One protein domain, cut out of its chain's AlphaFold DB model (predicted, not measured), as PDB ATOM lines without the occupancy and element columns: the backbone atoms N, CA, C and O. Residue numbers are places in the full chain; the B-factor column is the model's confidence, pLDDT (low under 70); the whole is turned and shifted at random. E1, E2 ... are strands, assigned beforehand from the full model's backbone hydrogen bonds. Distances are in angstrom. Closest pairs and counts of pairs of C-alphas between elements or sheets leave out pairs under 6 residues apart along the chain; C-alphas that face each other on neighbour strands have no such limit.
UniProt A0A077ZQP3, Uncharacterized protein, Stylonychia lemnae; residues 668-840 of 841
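Overview. This is residues 668 to 840 of the 841 residues of an uncharacterized protein of Stylonychia lemnae (UniProt A0A077ZQP3). The chain is wound in six stacked turns, a three-sided solenoid, each turn giving one strand to each of three parallel sheets. The sheets E1 E4 E7 E10 E13 E16, E2 E5 E8 E11 E14 E17 and E3 E6 E9 E12 E15 E18, in these orders, form its three walls, and the last two meet in a sharp corner. The printed part has 173 residues, with 18 named strands, E1 to E18 in order, and no named helix; it is all strand, though under half of its residues, 82, are in named elements. It is compact, with a radius of gyration of the C-alphas of 14.7 A, and rounded, spanning 39 by 38 by 31 A.

Along the chain. Find C-alpha 670 at (9.202, 22.703, 28.507), where E1 begins; the first turn holds E1, residues 670 to 672, E2, 676 to 681, 15.9 A long, and E3, 684 to 686. Next come E4, 695 to 697, E5, 700 to 706, 17.1 A, and E6, 709 to 711. The third turn holds E7, 724 to 727, E8, 739 to 742, and E9, 745 to 751, 16.6 A. Then read E10, 758 to 761, E11, 767 to 771, and E12, 774 to 780, 17.2 A, from C-alpha 774 at (-7.031, 18.827, 14.215). E13, 789 to 793, E14, 797 to 801, and E15, 810 to 815, 14.6 A, follow. The last are E16, 822 to 824, E17, 831 to 834, and E18, 838 to 840, ending at C-alpha 840 (-9.804, 9.868, 7.789).

Arrangement. Within the first turn, E1 and E2 meet only through their link, and E2 runs on into E3 across a break of 2 residues, at 78 degrees. E5 runs on into E6 likewise, at 84 degrees. In the first sheet, look from E1 to its parallel neighbour E4, at 8 degrees, with N 672 and O 696 3.1 A apart, within hydrogen-bond range; its edge strands are E1 and E16. In the second, E2 and E5 are parallel at 2 degrees, with N 678 and O 702 at 2.8 A; E2 and E17 are the edges. In the third, E9 and E12 are parallel at 5 degrees, with N 746 and O 774 at 2.8 A; E3 and E18 are the edges. This sheet is twisted, its C-alphas up to 4.2 A off the best plane.

Size, cuts and confidence. The C-alphas farthest apart, those of Asn 718 and Gly 805, are 40.1 A from each other. The printed part has no cut. The links E6 to E7 and E7 to E8 are long, with 12 and 11 residues. Mean pLDDT of the printed part of this model is 83.4; 22 residues are under 70, among them 728 to 736 and 826 to 829.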
ATOM      1  N   SER A 668      13.267  18.827  25.545       81.81
ATOM      2  CA  SER A 668      11.943  19.369  25.216       81.81
ATOM      3  C   SER A 668      11.920  20.899  25.167       81.81
ATOM      4  O   SER A 668      12.917  21.567  25.448       81.81
ATOM      5  N   ILE A 669      10.767  21.466  24.796       83.75
ATOM      6  CA  ILE A 669      10.533  22.913  24.888       83.75
ATOM      7  C   ILE A 669      10.282  23.309  26.350       83.75
ATOM      8  O   ILE A 669      10.927  24.232  26.834       83.75
ATOM      9  N   TYR A 670       9.439  22.557  27.066       85.56
ATOM     10  CA  TYR A 670       9.202  22.703  28.507       85.56
ATOM     11  C   TYR A 670       9.481  21.390  29.244       85.56
ATOM     12  O   TYR A 670       9.080  20.315  28.776       85.56
ATOM     13  N   GLN A 671      10.077  21.475  30.432       82.56
ATOM     14  CA  GLN A 671      10.104  20.380  31.404       82.56
ATOM     15  C   GLN A 671       9.730  20.891  32.803       82.56
ATOM     16  O   GLN A 671      10.307  21.875  33.263       82.56
ATOM     17  N   SER A 672       8.798  20.203  33.478       73.81
ATOM     18  CA  SER A 672       8.521  20.378  34.915       73.81
ATOM     19  C   SER A 672       8.757  19.086  35.698       73.81
ATOM     20  O   SER A 672       8.387  18.002  35.242       73.81
ATOM     21  N   PHE A 673       9.348  19.208  36.885       67.25
ATOM     22  CA  PHE A 673       9.724  18.075  37.741       67.25
ATOM     23  C   PHE A 673       8.691  17.722  38.825       67.25
ATOM     24  O   PHE A 673       8.776  16.647  39.418       67.25
ATOM     25  N   THR A 674       7.726  18.600  39.118       71.44
ATOM     26  CA  THR A 674       6.713  18.379  40.167       71.44
ATOM     27  C   THR A 674       5.350  18.963  39.788       71.44
ATOM     28  O   THR A 674       5.160  19.448  38.678       71.44
ATOM     29  N   GLU A 675       4.415  18.850  40.735       80.56
ATOM     30  CA  GLU A 675       2.974  19.125  40.763       80.56
ATOM     31  C   GLU A 675       2.499  20.484  40.189       80.56
ATOM     32  O   GLU A 675       1.827  21.278  40.844       80.56
ATOM     33  N   THR A 676       2.776  20.727  38.908       85.75
ATOM     34  CA  THR A 676       2.351  21.925  38.175       85.75
ATOM     35  C   THR A 676       0.933  21.778  37.607       85.75
ATOM     36  O   THR A 676       0.577  20.773  36.980       85.75
ATOM     37  N   ILE A 677       0.129  22.826  37.764       89.69
ATOM     38  CA  ILE A 677      -1.035  23.153  36.934       89.69
ATOM     39  C   ILE A 677      -0.515  23.920  35.715       89.69
ATOM     40  O   ILE A 677       0.069  24.985  35.866       89.69
ATOM     41  N   PHE A 678      -0.707  23.392  34.509       91.50
ATOM     42  CA  PHE A 678       0.005  23.838  33.310       91.50
ATOM     43  C   PHE A 678      -0.974  24.282  32.212       91.50
ATOM     44  O   PHE A 678      -1.705  23.457  31.653       91.50
ATOM     45  N   TYR A 679      -0.982  25.579  31.895       94.69
ATOM     46  CA  TYR A 679      -1.842  26.214  30.895       94.69
ATOM     47  C   TYR A 679      -1.047  26.699  29.673       94.69
ATOM     48  O   TYR A 679      -0.047  27.396  29.814       94.69
ATOM     49  N   LEU A 680      -1.535  26.411  28.465       95.69
ATOM     50  CA  LEU A 680      -1.019  26.947  27.200       95.69
ATOM     51  C   LEU A 680      -2.158  27.590  26.391       95.69
ATOM     52  O   LEU A 680      -3.152  26.921  26.096       95.69
ATOM     53  N   TYR A 681      -2.015  28.855  25.989       97.00
ATOM     54  CA  TYR A 681      -3.072  29.624  25.311       97.00
ATOM     55  C   TYR A 681      -2.578  30.315  24.035       97.00
ATOM     56  O   TYR A 681      -1.781  31.236  24.100       97.00
ATOM     57  N   ASN A 682      -3.125  29.956  22.870       96.50
ATOM     58  CA  ASN A 682      -2.788  30.551  21.561       96.50
ATOM     59  C   ASN A 682      -1.326  30.330  21.089       96.50
ATOM     60  O   ASN A 682      -0.918  30.937  20.100       96.50
ATOM     61  N   ASN A 683      -0.537  29.472  21.748       96.31
ATOM     62  CA  ASN A 683       0.897  29.340  21.450       96.31
ATOM     63  C   ASN A 683       1.154  28.604  20.129       96.31
ATOM     64  O   ASN A 683       0.481  27.626  19.789       96.31
ATOM     65  N   THR A 684       2.167  29.061  19.402       96.62
ATOM     66  CA  THR A 684       2.519  28.619  18.052       96.62
ATOM     67  C   THR A 684       3.917  28.004  18.032       96.62
ATOM     68  O   THR A 684       4.852  28.554  18.599       96.62
ATOM     69  N   TYR A 685       4.073  26.867  17.359       96.19
ATOM     70  CA  TYR A 685       5.312  26.094  17.281       96.19
ATOM     71  C   TYR A 685       5.560  25.713  15.817       96.19
ATOM     72  O   TYR A 685       4.816  24.907  15.257       96.19
ATOM     73  N   LEU A 686       6.581  26.286  15.179       95.75
ATOM     74  CA  LEU A 686       6.875  26.131  13.750       95.75
ATOM     75  C   LEU A 686       8.285  25.576  13.552       95.75
ATOM     76  O   LEU A 686       9.238  26.150  14.068       95.75
ATOM     77  N   ASN A 687       8.432  24.499  12.776       94.88
ATOM     78  CA  ASN A 687       9.732  23.898  12.429       94.88
ATOM     79  C   ASN A 687      10.594  23.521  13.654       94.88
ATOM     80  O   ASN A 687      11.819  23.546  13.585       94.88
ATOM     81  N   THR A 688       9.964  23.229  14.794       93.38
ATOM     82  CA  THR A 688      10.671  22.931  16.046       93.38
ATOM     83  C   THR A 688      11.072  21.455  16.133       93.38
ATOM     84  O   THR A 688      10.510  20.597  15.452       93.38
ATOM     85  N   SER A 689      12.016  21.108  17.005       91.44
ATOM     86  CA  SER A 689      12.342  19.701  17.275       91.44
ATOM     87  C   SER A 689      12.656  19.437  18.743       91.44
ATOM     88  O   SER A 689      12.881  20.361  19.522       91.44
ATOM     89  N   SER A 690      12.628  18.169  19.140       90.88
ATOM     90  CA  SER A 690      12.936  17.742  20.508       90.88
ATOM     91  C   SER A 690      13.367  16.280  20.568       90.88
ATOM     92  O   SER A 690      13.021  15.519  19.670       90.88
ATOM     93  N   ASN A 691      14.075  15.824  21.610       86.69
ATOM     94  CA  ASN A 691      14.249  14.374  21.805       86.69
ATOM     95  C   ASN A 691      13.013  13.704  22.434       86.69
ATOM     96  O   ASN A 691      12.804  12.516  22.204       86.69
ATOM     97  N   LYS A 692      12.210  14.419  23.230       86.62
ATOM     98  CA  LYS A 692      11.152  13.823  24.066       86.62
ATOM     99  C   LYS A 692       9.805  14.580  24.068       86.62
ATOM    100  O   LYS A 692       8.960  14.274  24.904       86.62
ATOM    101  N   GLY A 693       9.603  15.551  23.173       87.38
ATOM    102  CA  GLY A 693       8.337  16.281  23.006       87.38
ATOM    103  C   GLY A 693       8.426  17.795  23.199       87.38
ATOM    104  O   GLY A 693       9.454  18.347  23.583       87.38
ATOM    105  N   ILE A 694       7.308  18.489  22.975       88.75
ATOM    106  CA  ILE A 694       7.148  19.893  23.378       88.75
ATOM    107  C   ILE A 694       7.089  19.977  24.904       88.75
ATOM    108  O   ILE A 694       7.792  20.797  25.484       88.75
ATOM    109  N   ILE A 695       6.292  19.121  25.551       89.62
ATOM    110  CA  ILE A 695       6.037  19.160  27.000       89.62
ATOM    111  C   ILE A 695       6.425  17.832  27.636       89.62
ATOM    112  O   ILE A 695       5.971  16.778  27.178       89.62
ATOM    113  N   ILE A 696       7.176  17.906  28.734       86.69
ATOM    114  CA  ILE A 696       7.395  16.798  29.664       86.69
ATOM    115  C   ILE A 696       7.035  17.245  31.070       86.69
ATOM    116  O   ILE A 696       7.336  18.365  31.486       86.69
ATOM    117  N   THR A 697       6.430  16.332  31.810       83.06
ATOM    118  CA  THR A 697       6.194  16.472  33.239       83.06
ATOM    119  C   THR A 697       6.322  15.108  33.911       83.06
ATOM    120  O   THR A 697       5.901  14.102  33.332       83.06
ATOM    121  N   ASP A 698       6.924  15.092  35.102       80.06
ATOM    122  CA  ASP A 698       7.057  13.898  35.953       80.06
ATOM    123  C   ASP A 698       5.895  13.763  36.969       80.06
ATOM    124  O   ASP A 698       5.634  12.667  37.487       80.06
ATOM    125  N   ARG A 699       5.190  14.875  37.249       78.38
ATOM    126  CA  ARG A 699       3.964  14.992  38.064       78.38
ATOM    127  C   ARG A 699       3.157  16.211  37.595       78.38
ATOM    128  O   ARG A 699       3.696  17.310  37.574       78.38
ATOM    129  N   LEU A 700       1.867  16.071  37.285       76.69
ATOM    130  CA  LEU A 700       1.041  17.194  36.809       76.69
ATOM    131  C   LEU A 700      -0.372  17.164  37.404       76.69
ATOM    132  O   LEU A 700      -1.097  16.189  37.223       76.69
ATOM    133  N   ILE A 701      -0.774  18.267  38.050       82.81
ATOM    134  CA  ILE A 701      -2.083  18.422  38.718       82.81
ATOM    135  C   ILE A 701      -3.223  18.724  37.731       82.81
ATOM    136  O   ILE A 701      -4.386  18.384  37.976       82.81
ATOM    137  N   ARG A 702      -2.918  19.398  36.618       86.56
ATOM    138  CA  ARG A 702      -3.875  19.709  35.545       86.56
ATOM    139  C   ARG A 702      -3.125  20.176  34.309       86.56
ATOM    140  O   ARG A 702      -2.268  21.044  34.421       86.56
ATOM    141  N   PHE A 703      -3.495  19.679  33.132       91.00
ATOM    142  CA  PHE A 703      -3.019  20.207  31.856       91.00
ATOM    143  C   PHE A 703      -4.171  20.846  31.084       91.00
ATOM    144  O   PHE A 703      -5.228  20.233  30.912       91.00
ATOM    145  N   PHE A 704      -3.970  22.063  30.589       94.44
ATOM    146  CA  PHE A 704      -4.932  22.759  29.747       94.44
ATOM    147  C   PHE A 704      -4.222  23.424  28.565       94.44
ATOM    148  O   PHE A 704      -3.375  24.289  28.746       94.44
ATOM    149  N   MET A 705      -4.582  23.057  27.340       95.50
ATOM    150  CA  MET A 705      -3.983  23.610  26.123       95.50
ATOM    151  C   MET A 705      -5.089  24.068  25.180       95.50
ATOM    152  O   MET A 705      -5.888  23.248  24.731       95.50
ATOM    153  N   GLN A 706      -5.146  25.360  24.862       96.25
ATOM    154  CA  GLN A 706      -6.191  25.942  24.024       96.25
ATOM    155  C   GLN A 706      -5.625  26.755  22.856       96.25
ATOM    156  O   GLN A 706      -4.657  27.496  23.011       96.25
ATOM    157  N   ASN A 707      -6.273  26.653  21.689       96.62
ATOM    158  CA  ASN A 707      -5.988  27.423  20.466       96.62
ATOM    159  C   ASN A 707      -4.550  27.287  19.918       96.62
ATOM    160  O   ASN A 707      -4.156  28.057  19.047       96.62
ATOM    161  N   CYS A 708      -3.755  26.342  20.420       96.94
ATOM    162  CA  CYS A 708      -2.344  26.230  20.064       96.94
ATOM    163  C   CYS A 708      -2.147  25.617  18.666       96.94
ATOM    164  O   CYS A 708      -2.918  24.755  18.228       96.94
ATOM    165  N   TYR A 709      -1.083  26.029  17.979       97.12
ATOM    166  CA  TYR A 709      -0.757  25.610  16.616       97.12
ATOM    167  C   TYR A 709       0.642  24.993  16.564       97.12
ATOM    168  O   TYR A 709       1.623  25.671  16.841       97.12
ATOM    169  N   VAL A 710       0.758  23.725  16.177       96.56
ATOM    170  CA  VAL A 710       2.047  23.046  15.972       96.56
ATOM    171  C   VAL A 710       2.178  22.662  14.504       96.56
ATOM    172  O   VAL A 710       1.266  22.051  13.944       96.56
ATOM    173  N   ARG A 711       3.317  22.971  13.881       95.94
ATOM    174  CA  ARG A 711       3.633  22.555  12.515       95.94
ATOM    175  C   ARG A 711       5.099  22.175  12.331       95.94
ATOM    176  O   ARG A 711       5.984  22.860  12.840       95.94
ATOM    177  N   ASN A 712       5.342  21.125  11.543       94.62
ATOM    178  CA  ASN A 712       6.674  20.616  11.202       94.62
ATOM    179  C   ASN A 712       7.503  20.208  12.441       94.62
ATOM    180  O   ASN A 712       8.730  20.294  12.406       94.62
ATOM    181  N   HIS A 713       6.863  19.795  13.547       93.88
ATOM    182  CA  HIS A 713       7.612  19.385  14.740       93.88
ATOM    183  C   HIS A 713       8.234  17.996  14.561       93.88
ATOM    184  O   HIS A 713       7.556  17.074  14.104       93.88
ATOM    185  N   THR A 714       9.489  17.824  14.980       91.38
ATOM    186  CA  THR A 714      10.213  16.546  14.875       91.38
ATOM    187  C   THR A 714      10.679  16.016  16.235       91.38
ATOM    188  O   THR A 714      11.508  16.643  16.890       91.38
ATOM    189  N   ILE A 715      10.201  14.829  16.631       89.75
ATOM    190  CA  ILE A 715      10.630  14.119  17.851       89.75
ATOM    191  C   ILE A 715      11.730  13.110  17.500       89.75
ATOM    192  O   ILE A 715      11.460  12.094  16.860       89.75
ATOM    193  N   LEU A 716      12.963  13.407  17.906       86.25
ATOM    194  CA  LEU A 716      14.214  12.757  17.497       86.25
ATOM    195  C   LEU A 716      14.652  11.573  18.378       86.25
ATOM    196  O   LEU A 716      15.495  10.787  17.950       86.25
ATOM    197  N   GLY A 717      14.140  11.453  19.606       78.19
ATOM    198  CA  GLY A 717      14.692  10.531  20.601       78.19
ATOM    199  C   GLY A 717      14.365   9.056  20.358       78.19
ATOM    200  O   GLY A 717      13.298   8.699  19.867       78.19
ATOM    201  N   ASN A 718      15.274   8.178  20.793       72.19
ATOM    202  CA  ASN A 718      15.183   6.721  20.618       72.19
ATOM    203  C   ASN A 718      14.196   6.004  21.573       72.19
ATOM    204  O   ASN A 718      14.353   4.814  21.837       72.19
ATOM    205  N   ALA A 719      13.215   6.709  22.136       67.38
ATOM    206  CA  ALA A 719      12.336   6.186  23.181       67.38
ATOM    207  C   ALA A 719      10.876   6.609  22.969       67.38
ATOM    208  O   ALA A 719      10.590   7.602  22.302       67.38
ATOM    209  N   ASN A 720       9.956   5.843  23.555       69.25
ATOM    210  CA  ASN A 720       8.517   6.088  23.479       69.25
ATOM    211  C   ASN A 720       8.156   7.345  24.295       69.25
ATOM    212  O   ASN A 720       7.865   7.242  25.487       69.25
ATOM    213  N   PHE A 721       8.200   8.513  23.648       78.31
ATOM    214  CA  PHE A 721       7.796   9.810  24.196       78.31
ATOM    215  C   PHE A 721       6.783  10.513  23.280       78.31
ATOM    216  O   PHE A 721       6.837  10.369  22.058       78.31
ATOM    217  N   GLY A 722       5.845  11.258  23.868       76.06
ATOM    218  CA  GLY A 722       4.844  12.046  23.143       76.06
ATOM    219  C   GLY A 722       5.371  13.391  22.619       76.06
ATOM    220  O   GLY A 722       6.346  13.918  23.139       76.06
ATOM    221  N   LEU A 723       4.664  14.025  21.673       81.44
ATOM    222  CA  LEU A 723       4.744  15.484  21.467       81.44
ATOM    223  C   LEU A 723       4.271  16.215  22.733       81.44
ATOM    224  O   LEU A 723       4.821  17.243  23.120       81.44
ATOM    225  N   ILE A 724       3.251  15.653  23.377       84.25
ATOM    226  CA  ILE A 724       2.809  15.988  24.727       84.25
ATOM    227  C   ILE A 724       2.972  14.709  25.549       84.25
ATOM    228  O   ILE A 724       2.300  13.713  25.267       84.25
ATOM    229  N   ASN A 725       3.888  14.723  26.517       81.75
ATOM    230  CA  ASN A 725       4.257  13.563  27.320       81.75
ATOM    231  C   ASN A 725       3.924  13.813  28.800       81.75
ATOM    232  O   ASN A 725       4.685  14.462  29.518       81.75
ATOM    233  N   LEU A 726       2.763  13.321  29.239       79.88
ATOM    234  CA  LEU A 726       2.244  13.496  30.596       79.88
ATOM    235  C   LEU A 726       2.450  12.204  31.391       79.88
ATOM    236  O   LEU A 726       1.617  11.290  31.347       79.88
ATOM    237  N   ILE A 727       3.567  12.119  32.107       73.31
ATOM    238  CA  ILE A 727       3.847  11.018  33.027       73.31
ATOM    239  C   ILE A 727       3.494  11.496  34.445       73.31
ATOM    240  O   ILE A 727       3.736  12.644  34.802       73.31
ATOM    241  N   ALA A 728       2.888  10.630  35.254       64.19
ATOM    242  CA  ALA A 728       2.829  10.807  36.702       64.19
ATOM    243  C   ALA A 728       3.343   9.520  37.350       64.19
ATOM    244  O   ALA A 728       2.723   8.460  37.221       64.19
ATOM    245  N   ILE A 729       4.520   9.610  37.971       60.22
ATOM    246  CA  ILE A 729       5.278   8.436  38.435       60.22
ATOM    247  C   ILE A 729       4.838   7.976  39.837       60.22
ATOM    248  O   ILE A 729       4.987   6.800  40.162       60.22
ATOM    249  N   ASP A 730       4.276   8.878  40.647       60.25
ATOM    250  CA  ASP A 730       3.966   8.639  42.065       60.25
ATOM    251  C   ASP A 730       2.503   8.210  42.324       60.25
ATOM    252  O   ASP A 730       1.629   8.341  41.463       60.25
ATOM    253  N   VAL A 731       2.253   7.668  43.518       50.62
ATOM    254  CA  VAL A 731       1.037   6.932  43.912       50.62
ATOM    255  C   VAL A 731       0.344   7.567  45.133       50.62
ATOM    256  O   VAL A 731      -0.302   6.883  45.926       50.62
ATOM    257  N   SER A 732       0.482   8.883  45.318       58.91
ATOM    258  CA  SER A 732      -0.285   9.629  46.323       58.91
ATOM    259  C   SER A 732      -1.789   9.580  46.004       58.91
ATOM    260  O   SER A 732      -2.203   9.668  44.852       58.91
ATOM    261  N   ASN A 733      -2.631   9.414  47.030       56.25
ATOM    262  CA  ASN A 733      -4.057   9.081  46.870       56.25
ATOM    263  C   ASN A 733      -4.964  10.252  46.420       56.25
ATOM    264  O   ASN A 733      -6.188  10.137  46.495       56.25
ATOM    265  N   GLU A 734      -4.405  11.376  45.973       62.78
ATOM    266  CA  GLU A 734      -5.184  12.552  45.576       62.78
ATOM    267  C   GLU A 734      -5.557  12.502  44.088       62.78
ATOM    268  O   GLU A 734      -4.708  12.429  43.197       62.78
ATOM    269  N   VAL A 735      -6.865  12.515  43.813       55.12
ATOM    270  CA  VAL A 735      -7.404  12.374  42.455       55.12
ATOM    271  C   VAL A 735      -7.200  13.667  41.670       55.12
ATOM    272  O   VAL A 735      -7.747  14.718  42.009       55.12
ATOM    273  N   ILE A 736      -6.447  13.579  40.575       61.34
ATOM    274  CA  ILE A 736      -6.078  14.718  39.742       61.34
ATOM    275  C   ILE A 736      -7.176  15.073  38.739       61.34
ATOM    276  O   ILE A 736      -7.760  14.244  38.034       61.34
ATOM    277  N   SER A 737      -7.430  16.377  38.676       71.06
ATOM    278  CA  SER A 737      -8.509  16.973  37.900       71.06
ATOM    279  C   SER A 737      -8.362  16.811  36.379       71.06
ATOM    280  O   SER A 737      -7.264  16.671  35.836       71.06
ATOM    281  N   ASN A 738      -9.501  16.877  35.685       85.81
ATOM    282  CA  ASN A 738      -9.610  16.738  34.231       85.81
ATOM    283  C   ASN A 738      -8.590  17.596  33.464       85.81
ATOM    284  O   ASN A 738      -8.537  18.815  33.634       85.81
ATOM    285  N   SER A 739      -7.863  16.968  32.540       90.88
ATOM    286  CA  SER A 739      -6.970  17.658  31.607       90.88
ATOM    287  C   SER A 739      -7.643  17.839  30.245       90.88
ATOM    288  O   SER A 739      -8.398  16.979  29.792       90.88
ATOM    289  N   THR A 740      -7.415  18.976  29.586       94.50
ATOM    290  CA  THR A 740      -8.141  19.373  28.367       94.50
ATOM    291  C   THR A 740      -7.204  19.918  27.295       94.50
ATOM    292  O   THR A 740      -6.426  20.831  27.544       94.50
ATOM    293  N   ILE A 741      -7.343  19.427  26.065       94.50
ATOM    294  CA  ILE A 741      -6.778  20.045  24.863       94.50
ATOM    295  C   ILE A 741      -7.959  20.526  24.012       94.50
ATOM    296  O   ILE A 741      -8.877  19.750  23.740       94.50
ATOM    297  N   ARG A 742      -7.964  21.795  23.592       95.19
ATOM    298  CA  ARG A 742      -9.119  22.457  22.968       95.19
ATOM    299  C   ARG A 742      -8.737  23.324  21.768       95.19
ATOM    300  O   ARG A 742      -7.950  24.252  21.890       95.19
ATOM    301  N   ASN A 743      -9.370  23.099  20.617       95.62
ATOM    302  CA  ASN A 743      -9.189  23.901  19.395       95.62
ATOM    303  C   ASN A 743      -7.723  23.981  18.902       95.62
ATOM    304  O   ASN A 743      -7.352  24.907  18.183       95.62
ATOM    305  N   CYS A 744      -6.878  23.024  19.297       96.44
ATOM    306  CA  CYS A 744      -5.478  22.973  18.885       96.44
ATOM    307  C   CYS A 744      -5.327  22.255  17.538       96.44
ATOM    308  O   CYS A 744      -6.063  21.310  17.230       96.44
ATOM    309  N   SER A 745      -4.363  22.696  16.731       96.06
ATOM    310  CA  SER A 745      -4.060  22.105  15.424       96.06
ATOM    311  C   SER A 745      -2.603  21.662  15.340       96.06
ATOM    312  O   SER A 745      -1.706  22.427  15.674       96.06
ATOM    313  N   PHE A 746      -2.384  20.448  14.849       95.44
ATOM    314  CA  PHE A 746      -1.091  19.785  14.743       95.44
ATOM    315  C   PHE A 746      -0.906  19.307  13.298       95.44
ATOM    316  O   PHE A 746      -1.716  18.529  12.785       95.44
ATOM    317  N   PHE A 747       0.140  19.801  12.641       95.75
ATOM    318  CA  PHE A 747       0.424  19.580  11.225       95.75
ATOM    319  C   PHE A 747       1.831  19.026  11.015       95.75
ATOM    320  O   PHE A 747       2.781  19.500  11.637       95.75
ATOM    321  N   ASP A 748       1.978  18.105  10.067       94.75
ATOM    322  CA  ASP A 748       3.277  17.708   9.511       94.75
ATOM    323  C   ASP A 748       4.271  17.207  10.598       94.75
ATOM    324  O   ASP A 748       5.474  17.462  10.542       94.75
ATOM    325  N   ILE A 749       3.754  16.525  11.631       93.75
ATOM    326  CA  ILE A 749       4.511  16.095  12.820       93.75
ATOM    327  C   ILE A 749       5.246  14.786  12.528       93.75
ATOM    328  O   ILE A 749       4.627  13.820  12.082       93.75
ATOM    329  N   GLN A 750       6.542  14.715  12.826       91.94
ATOM    330  CA  GLN A 750       7.367  13.520  12.623       91.94
ATOM    331  C   GLN A 750       7.831  12.934  13.960       91.94
ATOM    332  O   GLN A 750       8.336  13.665  14.812       91.94
ATOM    333  N   THR A 751       7.714  11.616  14.136       88.69
ATOM    334  CA  THR A 751       8.251  10.907  15.310       88.69
ATOM    335  C   THR A 751       9.195   9.781  14.898       88.69
ATOM    336  O   THR A 751       8.910   8.984  13.997       88.69
ATOM    337  N   TYR A 752      10.354   9.716  15.549       84.00
ATOM    338  CA  TYR A 752      11.326   8.638  15.388       84.00
ATOM    339  C   TYR A 752      11.156   7.576  16.485       84.00
ATOM    340  O   TYR A 752      10.449   7.784  17.470       84.00
ATOM    341  N   ALA A 753      11.748   6.399  16.250       72.00
ATOM    342  CA  ALA A 753      11.904   5.254  17.167       72.00
ATOM    343  C   ALA A 753      10.671   4.658  17.891       72.00
ATOM    344  O   ALA A 753      10.804   3.587  18.474       72.00
ATOM    345  N   GLY A 754       9.485   5.264  17.821       69.69
ATOM    346  CA  GLY A 754       8.299   4.849  18.581       69.69
ATOM    347  C   GLY A 754       7.585   5.968  19.329       69.69
ATOM    348  O   GLY A 754       6.588   5.691  19.991       69.69
ATOM    349  N   GLY A 755       8.055   7.215  19.214       73.69
ATOM    350  CA  GLY A 755       7.386   8.365  19.809       73.69
ATOM    351  C   GLY A 755       5.918   8.475  19.384       73.69
ATOM    352  O   GLY A 755       5.581   8.341  18.202       73.69
ATOM    353  N   ASN A 756       5.055   8.713  20.367       81.31
ATOM    354  CA  ASN A 756       3.621   8.924  20.192       81.31
ATOM    355  C   ASN A 756       3.369  10.421  19.880       81.31
ATOM    356  O   ASN A 756       4.275  11.246  19.996       81.31
ATOM    357  N   LEU A 757       2.148  10.835  19.522       82.19
ATOM    358  CA  LEU A 757       1.797  12.267  19.510       82.19
ATOM    359  C   LEU A 757       1.376  12.729  20.909       82.19
ATOM    360  O   LEU A 757       1.896  13.707  21.429       82.19
ATOM    361  N   ILE A 758       0.443  12.021  21.536       87.00
ATOM    362  CA  ILE A 758       0.034  12.281  22.919       87.00
ATOM    363  C   ILE A 758       0.294  11.006  23.703       87.00
ATOM    364  O   ILE A 758      -0.177   9.938  23.307       87.00
ATOM    365  N   GLN A 759       1.044  11.126  24.793       87.88
ATOM    366  CA  GLN A 759       1.355  10.032  25.702       87.88
ATOM    367  C   GLN A 759       0.910  10.407  27.110       87.88
ATOM    368  O   GLN A 759       1.297  11.458  27.621       87.88
ATOM    369  N   ILE A 760       0.080   9.561  27.722       83.62
ATOM    370  CA  ILE A 760      -0.406   9.749  29.092       83.62
ATOM    371  C   ILE A 760      -0.205   8.461  29.880       83.62
ATOM    372  O   ILE A 760      -0.785   7.422  29.563       83.62
ATOM    373  N   ASN A 761       0.601   8.550  30.931       84.50
ATOM    374  CA  ASN A 761       0.882   7.473  31.870       84.50
ATOM    375  C   ASN A 761       0.722   8.047  33.284       84.50
ATOM    376  O   ASN A 761       1.700   8.334  33.967       84.50
ATOM    377  N   SER A 762      -0.533   8.293  33.678       82.75
ATOM    378  CA  SER A 762      -0.899   8.864  34.975       82.75
ATOM    379  C   SER A 762      -2.078   8.103  35.577       82.75
ATOM    380  O   SER A 762      -3.159   8.054  34.993       82.75
ATOM    381  N   TYR A 763      -1.881   7.513  36.760       77.44
ATOM    382  CA  TYR A 763      -2.979   6.930  37.543       77.44
ATOM    383  C   TYR A 763      -3.955   7.995  38.055       77.44
ATOM    384  O   TYR A 763      -5.134   7.711  38.248       77.44
ATOM    385  N   LEU A 764      -3.447   9.209  38.272       78.88
ATOM    386  CA  LEU A 764      -4.129  10.265  39.006       78.88
ATOM    387  C   LEU A 764      -5.140  11.011  38.115       78.88
ATOM    388  O   LEU A 764      -6.121  11.540  38.623       78.88
ATOM    389  N   MET A 765      -4.935  11.036  36.792       84.56
ATOM    390  CA  MET A 765      -5.798  11.761  35.853       84.56
ATOM    391  C   MET A 765      -7.178  11.108  35.688       84.56
ATOM    392  O   MET A 765      -7.297   9.997  35.173       84.56
ATOM    393  N   ASP A 766      -8.232  11.849  36.037       87.75
ATOM    394  CA  ASP A 766      -9.625  11.433  35.840       87.75
ATOM    395  C   ASP A 766     -10.014  11.317  34.357       87.75
ATOM    396  O   ASP A 766     -10.299  10.222  33.866       87.75
ATOM    397  N   PHE A 767     -10.019  12.439  33.634       88.62
ATOM    398  CA  PHE A 767     -10.386  12.493  32.219       88.62
ATOM    399  C   PHE A 767      -9.382  13.287  31.383       88.62
ATOM    400  O   PHE A 767      -8.908  14.344  31.807       88.62
ATOM    401  N   LEU A 768      -9.167  12.829  30.145       91.44
ATOM    402  CA  LEU A 768      -8.611  13.640  29.063       91.44
ATOM    403  C   LEU A 768      -9.745  14.069  28.130       91.44
ATOM    404  O   LEU A 768     -10.428  13.225  27.543       91.44
ATOM    405  N   LEU A 769      -9.914  15.376  27.949       93.75
ATOM    406  CA  LEU A 769     -10.860  15.950  26.998       93.75
ATOM    407  C   LEU A 769     -10.102  16.489  25.781       93.75
ATOM    408  O   LEU A 769      -9.385  17.479  25.880       93.75
ATOM    409  N   LEU A 770     -10.286  15.861  24.620       93.94
ATOM    410  CA  LEU A 770      -9.778  16.338  23.332       93.94
ATOM    411  C   LEU A 770     -10.936  16.984  22.564       93.94
ATOM    412  O   LEU A 770     -11.810  16.292  22.042       93.94
ATOM    413  N   GLN A 771     -10.984  18.313  22.523       94.56
ATOM    414  CA  GLN A 771     -12.123  19.061  21.988       94.56
ATOM    415  C   GLN A 771     -11.749  19.859  20.737       94.56
ATOM    416  O   GLN A 771     -10.912  20.755  20.798       94.56
ATOM    417  N   SER A 772     -12.401  19.592  19.605       94.50
ATOM    418  CA  SER A 772     -12.155  20.290  18.331       94.50
ATOM    419  C   SER A 772     -10.680  20.263  17.884       94.50
ATOM    420  O   SER A 772     -10.137  21.273  17.441       94.50
ATOM    421  N   ILE A 773     -10.019  19.107  18.021       94.94
ATOM    422  CA  ILE A 773      -8.590  18.918  17.718       94.94
ATOM    423  C   ILE A 773      -8.379  18.529  16.260       94.94
ATOM    424  O   ILE A 773      -9.046  17.628  15.755       94.94
ATOM    425  N   LYS A 774      -7.413  19.161  15.591       94.44
ATOM    426  CA  LYS A 774      -7.031  18.827  14.215       94.44
ATOM    427  C   LYS A 774      -5.636  18.207  14.169       94.44
ATOM    428  O   LYS A 774      -4.664  18.905  14.427       94.44
ATOM    429  N   LEU A 775      -5.540  16.936  13.784       93.06
ATOM    430  CA  LEU A 775      -4.296  16.228  13.469       93.06
ATOM    431  C   LEU A 775      -4.240  15.983  11.956       93.06
ATOM    432  O   LEU A 775      -5.139  15.335  11.416       93.06
ATOM    433  N   VAL A 776      -3.220  16.498  11.261       93.88
ATOM    434  CA  VAL A 776      -3.032  16.269   9.817       93.88
ATOM    435  C   VAL A 776      -1.571  15.988   9.490       93.88
ATOM    436  O   VAL A 776      -0.718  16.821   9.779       93.88
ATOM    437  N   GLY A 777      -1.291  14.863   8.831       91.94
ATOM    438  CA  GLY A 777       0.074  14.519   8.419       91.94
ATOM    439  C   GLY A 777       0.939  14.181   9.630       91.94
ATOM    440  O   GLY A 777       1.850  14.927   9.977       91.94
ATOM    441  N   ILE A 778       0.614  13.082  10.309       90.06
ATOM    442  CA  ILE A 778       1.397  12.581  11.447       90.06
ATOM    443  C   ILE A 778       2.206  11.378  10.955       90.06
ATOM    444  O   ILE A 778       1.615  10.395  10.518       90.06
ATOM    445  N   TYR A 779       3.536  11.459  11.018       89.62
ATOM    446  CA  TYR A 779       4.463  10.524  10.373       89.62
ATOM    447  C   TYR A 779       5.365   9.814  11.397       89.62
ATOM    448  O   TYR A 779       6.336  10.391  11.886       89.62
ATOM    449  N   GLN A 780       5.093   8.542  11.681       87.19
ATOM    450  CA  GLN A 780       5.923   7.701  12.552       87.19
ATOM    451  C   GLN A 780       6.948   6.924  11.706       87.19
ATOM    452  O   GLN A 780       6.587   6.035  10.934       87.19
ATOM    453  N   ARG A 781       8.241   7.255  11.839       83.94
ATOM    454  CA  ARG A 781       9.343   6.671  11.042       83.94
ATOM    455  C   ARG A 781      10.018   5.448  11.683       83.94
ATOM    456  O   ARG A 781      10.738   4.729  10.994       83.94
ATOM    457  N   GLY A 782       9.814   5.220  12.982       77.81
ATOM    458  CA  GLY A 782      10.392   4.085  13.721       77.81
ATOM    459  C   GLY A 782       9.716   2.736  13.438       77.81
ATOM    460  O   GLY A 782       8.618   2.685  12.893       77.81
ATOM    461  N   GLU A 783      10.365   1.637  13.838       74.38
ATOM    462  CA  GLU A 783       9.807   0.269  13.739       74.38
ATOM    463  C   GLU A 783       9.017  -0.174  14.984       74.38
ATOM    464  O   GLU A 783       8.427  -1.252  14.994       74.38
ATOM    465  N   SER A 784       9.002   0.649  16.035       70.38
ATOM    466  CA  SER A 784       8.247   0.400  17.264       70.38
ATOM    467  C   SER A 784       6.735   0.376  17.014       70.38
ATOM    468  O   SER A 784       6.203   1.125  16.196       70.38
ATOM    469  N   LEU A 785       6.038  -0.464  17.783       66.06
ATOM    470  CA  LEU A 785       4.586  -0.663  17.734       66.06
ATOM    471  C   LEU A 785       3.782   0.442  18.456       66.06
ATOM    472  O   LEU A 785       2.576   0.284  18.650       66.06
ATOM    473  N   GLY A 786       4.426   1.546  18.856       63.31
ATOM    474  CA  GLY A 786       3.777   2.701  19.489       63.31
ATOM    475  C   GLY A 786       2.593   3.243  18.676       63.31
ATOM    476  O   GLY A 786       2.566   3.135  17.448       63.31
ATOM    477  N   GLY A 787       1.598   3.804  19.361       63.91
ATOM    478  CA  GLY A 787       0.391   4.351  18.737       63.91
ATOM    479  C   GLY A 787       0.512   5.853  18.485       63.91
ATOM    480  O   GLY A 787       1.280   6.547  19.144       63.91
ATOM    481  N   HIS A 788      -0.278   6.410  17.566       78.69
ATOM    482  CA  HIS A 788      -0.248   7.868  17.378       78.69
ATOM    483  C   HIS A 788      -0.802   8.623  18.600       78.69
ATOM    484  O   HIS A 788      -0.332   9.713  18.905       78.69
ATOM    485  N   ILE A 789      -1.717   8.032  19.369       83.50
ATOM    486  CA  ILE A 789      -2.033   8.434  20.745       83.50
ATOM    487  C   ILE A 789      -1.907   7.196  21.636       83.50
ATOM    488  O   ILE A 789      -2.450   6.143  21.304       83.50
ATOM    489  N   LEU A 790      -1.214   7.327  22.766       84.19
ATOM    490  CA  LEU A 790      -1.002   6.267  23.748       84.19
ATOM    491  C   LEU A 790      -1.460   6.740  25.130       84.19
ATOM    492  O   LEU A 790      -0.818   7.572  25.767       84.19
ATOM    493  N   ILE A 791      -2.567   6.187  25.610       82.75
ATOM    494  CA  ILE A 791      -3.022   6.357  26.990       82.75
ATOM    495  C   ILE A 791      -2.741   5.038  27.702       82.75
ATOM    496  O   ILE A 791      -3.446   4.051  27.512       82.75
ATOM    497  N   GLU A 792      -1.665   5.002  28.480       81.88
ATOM    498  CA  GLU A 792      -1.256   3.812  29.226       81.88
ATOM    499  C   GLU A 792      -2.077   3.646  30.505       81.88
ATOM    500  O   GLU A 792      -2.362   2.524  30.921       81.88
ATOM    501  N   LYS A 793      -2.435   4.775  31.130       80.69
ATOM    502  CA  LYS A 793      -3.171   4.853  32.394       80.69
ATOM    503  C   LYS A 793      -4.010   6.127  32.413       80.69
ATOM    504  O   LYS A 793      -3.489   7.198  32.101       80.69
ATOM    505  N   ILE A 794      -5.285   5.983  32.767       83.25
ATOM    506  CA  ILE A 794      -6.220   7.071  33.075       83.25
ATOM    507  C   ILE A 794      -7.389   6.485  33.881       83.25
ATOM    508  O   ILE A 794      -7.811   5.357  33.610       83.25
ATOM    509  N   ASN A 795      -7.901   7.208  34.875       82.69
ATOM    510  CA  ASN A 795      -8.875   6.673  35.830       82.69
ATOM    511  C   ASN A 795     -10.269   6.491  35.197       82.69
ATOM    512  O   ASN A 795     -10.758   5.367  35.076       82.69
ATOM    513  N   LYS A 796     -10.900   7.579  34.728       85.88
ATOM    514  CA  LYS A 796     -12.306   7.569  34.278       85.88
ATOM    515  C   LYS A 796     -12.474   7.519  32.762       85.88
ATOM    516  O   LYS A 796     -13.327   6.760  32.303       85.88
ATOM    517  N   GLY A 797     -11.684   8.246  31.960       87.31
ATOM    518  CA  GLY A 797     -11.775   8.069  30.503       87.31
ATOM    519  C   GLY A 797     -11.161   9.099  29.554       87.31
ATOM    520  O   GLY A 797     -10.651  10.148  29.937       87.31
ATOM    521  N   LEU A 798     -11.288   8.791  28.261       90.25
ATOM    522  CA  LEU A 798     -10.978   9.679  27.136       90.25
ATOM    523  C   LEU A 798     -12.276  10.193  26.500       90.25
ATOM    524  O   LEU A 798     -13.118   9.404  26.068       90.25
ATOM    525  N   ILE A 799     -12.413  11.510  26.357       90.25
ATOM    526  CA  ILE A 799     -13.526  12.140  25.638       90.25
ATOM    527  C   ILE A 799     -12.966  12.929  24.455       90.25
ATOM    528  O   ILE A 799     -12.459  14.037  24.625       90.25
ATOM    529  N   VAL A 800     -13.104  12.392  23.242       91.12
ATOM    530  CA  VAL A 800     -12.879  13.154  22.006       91.12
ATOM    531  C   VAL A 800     -14.218  13.716  21.546       91.12
ATOM    532  O   VAL A 800     -15.173  12.980  21.299       91.12
ATOM    533  N   SER A 801     -14.316  15.036  21.461       90.94
ATOM    534  CA  SER A 801     -15.557  15.739  21.134       90.94
ATOM    535  C   SER A 801     -15.300  16.920  20.203       90.94
ATOM    536  O   SER A 801     -14.154  17.294  19.947       90.94
ATOM    537  N   SER A 802     -16.371  17.533  19.711       88.50
ATOM    538  CA  SER A 802     -16.325  18.831  19.038       88.50
ATOM    539  C   SER A 802     -17.229  19.799  19.787       88.50
ATOM    540  O   SER A 802     -18.330  19.430  20.201       88.50
ATOM    541  N   LEU A 803     -16.762  21.027  19.995       84.12
ATOM    542  CA  LEU A 803     -17.521  22.055  20.705       84.12
ATOM    543  C   LEU A 803     -18.496  22.762  19.759       84.12
ATOM    544  O   LEU A 803     -18.182  23.003  18.592       84.12
ATOM    545  N   CYS A 804     -19.663  23.151  20.274       83.00
ATOM    546  CA  CYS A 804     -20.597  23.983  19.518       83.00
ATOM    547  C   CYS A 804     -19.928  25.322  19.153       83.00
ATOM    548  O   CYS A 804     -19.288  25.943  20.002       83.00
ATOM    549  N   GLY A 805     -20.034  25.735  17.888       79.62
ATOM    550  CA  GLY A 805     -19.353  26.921  17.345       79.62
ATOM    551  C   GLY A 805     -17.883  26.720  16.945       79.62
ATOM    552  O   GLY A 805     -17.305  27.613  16.332       79.62
ATOM    553  N   TYR A 806     -17.275  25.564  17.230       82.25
ATOM    554  CA  TYR A 806     -15.893  25.247  16.853       82.25
ATOM    555  C   TYR A 806     -15.844  24.258  15.679       82.25
ATOM    556  O   TYR A 806     -16.841  23.643  15.295       82.25
ATOM    557  N   ARG A 807     -14.657  24.089  15.086       81.50
ATOM    558  CA  ARG A 807     -14.429  23.091  14.027       81.50
ATOM    559  C   ARG A 807     -14.598  21.672  14.580       81.50
ATOM    560  O   ARG A 807     -14.348  21.427  15.761       81.50
ATOM    561  N   LYS A 808     -14.999  20.724  13.726       88.00
ATOM    562  CA  LYS A 808     -15.009  19.305  14.105       88.00
ATOM    563  C   LYS A 808     -13.586  18.813  14.365       88.00
ATOM    564  O   LYS A 808     -12.678  19.169  13.612       88.00
ATOM    565  N   SER A 809     -13.415  17.981  15.391       90.44
ATOM    566  CA  SER A 809     -12.192  17.202  15.580       90.44
ATOM    567  C   SER A 809     -11.927  16.370  14.323       90.44
ATOM    568  O   SER A 809     -12.843  15.731  13.805       90.44
ATOM    569  N   LEU A 810     -10.703  16.424  13.806       92.06
ATOM    570  CA  LEU A 810     -10.307  15.865  12.514       92.06
ATOM    571  C   LEU A 810      -8.955  15.171  12.643       92.06
ATOM    572  O   LEU A 810      -7.967  15.807  12.996       92.06
ATOM    573  N   PHE A 811      -8.916  13.896  12.290       92.12
ATOM    574  CA  PHE A 811      -7.732  13.047  12.273       92.12
ATOM    575  C   PHE A 811      -7.521  12.608  10.822       92.12
ATOM    576  O   PHE A 811      -8.357  11.869  10.309       92.12
ATOM    577  N   ARG A 812      -6.476  13.096  10.138       91.44
ATOM    578  CA  ARG A 812      -6.255  12.851   8.699       91.44
ATOM    579  C   ARG A 812      -4.794  12.559   8.349       91.44
ATOM    580  O   ARG A 812      -3.902  13.219   8.881       91.44
ATOM    581  N   ASN A 813      -4.555  11.669   7.382       89.31
ATOM    582  CA  ASN A 813      -3.219  11.298   6.897       89.31
ATOM    583  C   ASN A 813      -2.314  10.884   8.072       89.31
ATOM    584  O   ASN A 813      -1.305  11.540   8.361       89.31
ATOM    585  N   ILE A 814      -2.724   9.851   8.808       85.31
ATOM    586  CA  ILE A 814      -1.998   9.368   9.989       85.31
ATOM    587  C   ILE A 814      -1.220   8.118   9.579       85.31
ATOM    588  O   ILE A 814      -1.782   7.043   9.395       85.31
ATOM    589  N   LEU A 815       0.086   8.297   9.373       81.69
ATOM    590  CA  LEU A 815       0.951   7.368   8.659       81.69
ATOM    591  C   LEU A 815       2.064   6.853   9.578       81.69
ATOM    592  O   LEU A 815       2.939   7.604  10.012       81.69
ATOM    593  N   GLY A 816       2.069   5.549   9.828       78.38
ATOM    594  CA  GLY A 816       3.081   4.873  10.634       78.38
ATOM    595  C   GLY A 816       3.272   3.419  10.217       78.38
ATOM    596  O   GLY A 816       2.474   2.863   9.458       78.38
ATOM    597  N   LYS A 817       4.338   2.784  10.721       74.88
ATOM    598  CA  LYS A 817       4.480   1.319  10.647       74.88
ATOM    599  C   LYS A 817       3.460   0.626  11.555       74.88
ATOM    600  O   LYS A 817       2.940  -0.431  11.198       74.88
ATOM    601  N   SER A 818       3.114   1.252  12.683       68.19
ATOM    602  CA  SER A 818       1.941   0.886  13.469       68.19
ATOM    603  C   SER A 818       0.661   1.321  12.752       68.19
ATOM    604  O   SER A 818       0.506   2.482  12.386       68.19
ATOM    605  N   LYS A 819      -0.302   0.403  12.593       67.88
ATOM    606  CA  LYS A 819      -1.655   0.722  12.086       67.88
ATOM    607  C   LYS A 819      -2.581   1.296  13.171       67.88
ATOM    608  O   LYS A 819      -3.791   1.376  12.964       67.88
ATOM    609  N   VAL A 820      -2.046   1.633  14.347       74.00
ATOM    610  CA  VAL A 820      -2.842   1.952  15.536       74.00
ATOM    611  C   VAL A 820      -2.816   3.453  15.821       74.00
ATOM    612  O   VAL A 820      -1.879   3.994  16.408       74.00
ATOM    613  N   VAL A 821      -3.887   4.143  15.420       73.19
ATOM    614  CA  VAL A 821      -4.055   5.589  15.664       73.19
ATOM    615  C   VAL A 821      -4.209   5.899  17.160       73.19
ATOM    616  O   VAL A 821      -3.745   6.940  17.616       73.19
ATOM    617  N   LEU A 822      -4.822   4.998  17.933       80.81
ATOM    618  CA  LEU A 822      -5.060   5.163  19.367       80.81
ATOM    619  C   LEU A 822      -4.905   3.829  20.110       80.81
ATOM    620  O   LEU A 822      -5.584   2.857  19.785       80.81
ATOM    621  N   ILE A 823      -4.067   3.823  21.144       79.12
ATOM    622  CA  ILE A 823      -3.960   2.770  22.156       79.12
ATOM    623  C   ILE A 823      -4.498   3.335  23.473       79.12
ATOM    624  O   ILE A 823      -4.049   4.389  23.924       79.12
ATOM    625  N   VAL A 824      -5.432   2.620  24.103       78.00
ATOM    626  CA  VAL A 824      -5.859   2.870  25.488       78.00
ATOM    627  C   VAL A 824      -5.666   1.573  26.268       78.00
ATOM    628  O   VAL A 824      -6.475   0.650  26.144       78.00
ATOM    629  N   ASN A 825      -4.586   1.480  27.044       71.88
ATOM    630  CA  ASN A 825      -4.411   0.374  27.980       71.88
ATOM    631  C   ASN A 825      -5.394   0.555  29.144       71.88
ATOM    632  O   ASN A 825      -5.666   1.661  29.609       71.88
ATOM    633  N   LYS A 826      -6.012  -0.554  29.543       59.09
ATOM    634  CA  LYS A 826      -7.300  -0.533  30.235       59.09
ATOM    635  C   LYS A 826      -7.151  -0.759  31.736       59.09
ATOM    636  O   LYS A 826      -6.795  -1.859  32.153       59.09
ATOM    637  N   MET A 827      -7.560   0.225  32.537       57.56
ATOM    638  CA  MET A 827      -8.012  -0.032  33.907       57.56
ATOM    639  C   MET A 827      -9.501  -0.427  33.891       57.56
ATOM    640  O   MET A 827     -10.225  -0.172  32.921       57.56
ATOM    641  N   GLN A 828      -9.982  -1.120  34.926       63.38
ATOM    642  CA  GLN A 828     -11.402  -1.479  34.991       63.38
ATOM    643  C   GLN A 828     -12.255  -0.212  35.157       63.38
ATOM    644  O   GLN A 828     -12.083   0.526  36.116       63.38
ATOM    645  N   GLY A 829     -13.182   0.020  34.223       69.50
ATOM    646  CA  GLY A 829     -14.116   1.152  34.256       69.50
ATOM    647  C   GLY A 829     -13.818   2.291  33.277       69.50
ATOM    648  O   GLY A 829     -14.732   3.060  32.989       69.50
ATOM    649  N   THR A 830     -12.610   2.370  32.701       76.25
ATOM    650  CA  THR A 830     -12.224   3.449  31.772       76.25
ATOM    651  C   THR A 830     -13.179   3.539  30.571       76.25
ATOM    652  O   THR A 830     -13.287   2.598  29.778       76.25
ATOM    653  N   GLN A 831     -13.859   4.677  30.416       80.06
ATOM    654  CA  GLN A 831     -14.753   4.962  29.291       80.06
ATOM    655  C   GLN A 831     -14.015   5.667  28.145       80.06
ATOM    656  O   GLN A 831     -13.072   6.430  28.357       80.06
ATOM    657  N   MET A 832     -14.480   5.452  26.915       85.69
ATOM    658  CA  MET A 832     -14.012   6.186  25.742       85.69
ATOM    659  C   MET A 832     -15.210   6.683  24.935       85.69
ATOM    660  O   MET A 832     -16.015   5.889  24.456       85.69
ATOM    661  N   THR A 833     -15.296   8.000  24.755       85.31
ATOM    662  CA  THR A 833     -16.390   8.663  24.037       85.31
ATOM    663  C   THR A 833     -15.835   9.401  22.828       85.31
ATOM    664  O   THR A 833     -15.034  10.321  22.983       85.31
ATOM    665  N   LEU A 834     -16.291   9.030  21.629       85.81
ATOM    666  CA  LEU A 834     -16.071   9.783  20.393       85.81
ATOM    667  C   LEU A 834     -17.376  10.479  19.999       85.81
ATOM    668  O   LEU A 834     -18.383   9.817  19.753       85.81
ATOM    669  N   LYS A 835     -17.363  11.810  19.909       83.19
ATOM    670  CA  LYS A 835     -18.503  12.614  19.454       83.19
ATOM    671  C   LYS A 835     -18.069  13.623  18.395       83.19
ATOM    672  O   LYS A 835     -17.016  14.242  18.518       83.19
ATOM    673  N   ASP A 836     -18.883  13.785  17.350       82.50
ATOM    674  CA  ASP A 836     -18.712  14.792  16.289       82.50
ATOM    675  C   ASP A 836     -17.294  14.862  15.682       82.50
ATOM    676  O   ASP A 836     -16.837  15.925  15.260       82.50
ATOM    677  N   THR A 837     -16.598  13.724  15.650       82.75
ATOM    678  CA  THR A 837     -15.189  13.588  15.259       82.75
ATOM    679  C   THR A 837     -15.086  12.892  13.905       82.75
ATOM    680  O   THR A 837     -15.777  11.906  13.659       82.75
ATOM    681  N   ILE A 838     -14.227  13.407  13.026       82.44
ATOM    682  CA  ILE A 838     -13.908  12.839  11.714       82.44
ATOM    683  C   ILE A 838     -12.556  12.131  11.821       82.44
ATOM    684  O   ILE A 838     -11.575  12.740  12.249       82.44
ATOM    685  N   ILE A 839     -12.506  10.864  11.411       82.12
ATOM    686  CA  ILE A 839     -11.274  10.076  11.313       82.12
ATOM    687  C   ILE A 839     -11.165   9.575   9.869       82.12
ATOM    688  O   ILE A 839     -12.107   8.988   9.345       82.12
ATOM    689  N   ASP A 840     -10.040   9.885   9.236       78.88
ATOM    690  CA  ASP A 840      -9.804   9.868   7.789       78.88
ATOM    691  C   ASP A 840      -8.351   9.402   7.555       78.88
ATOM    692  O   ASP A 840      -7.472  10.195   7.212       78.88
TER     693      ASP A 840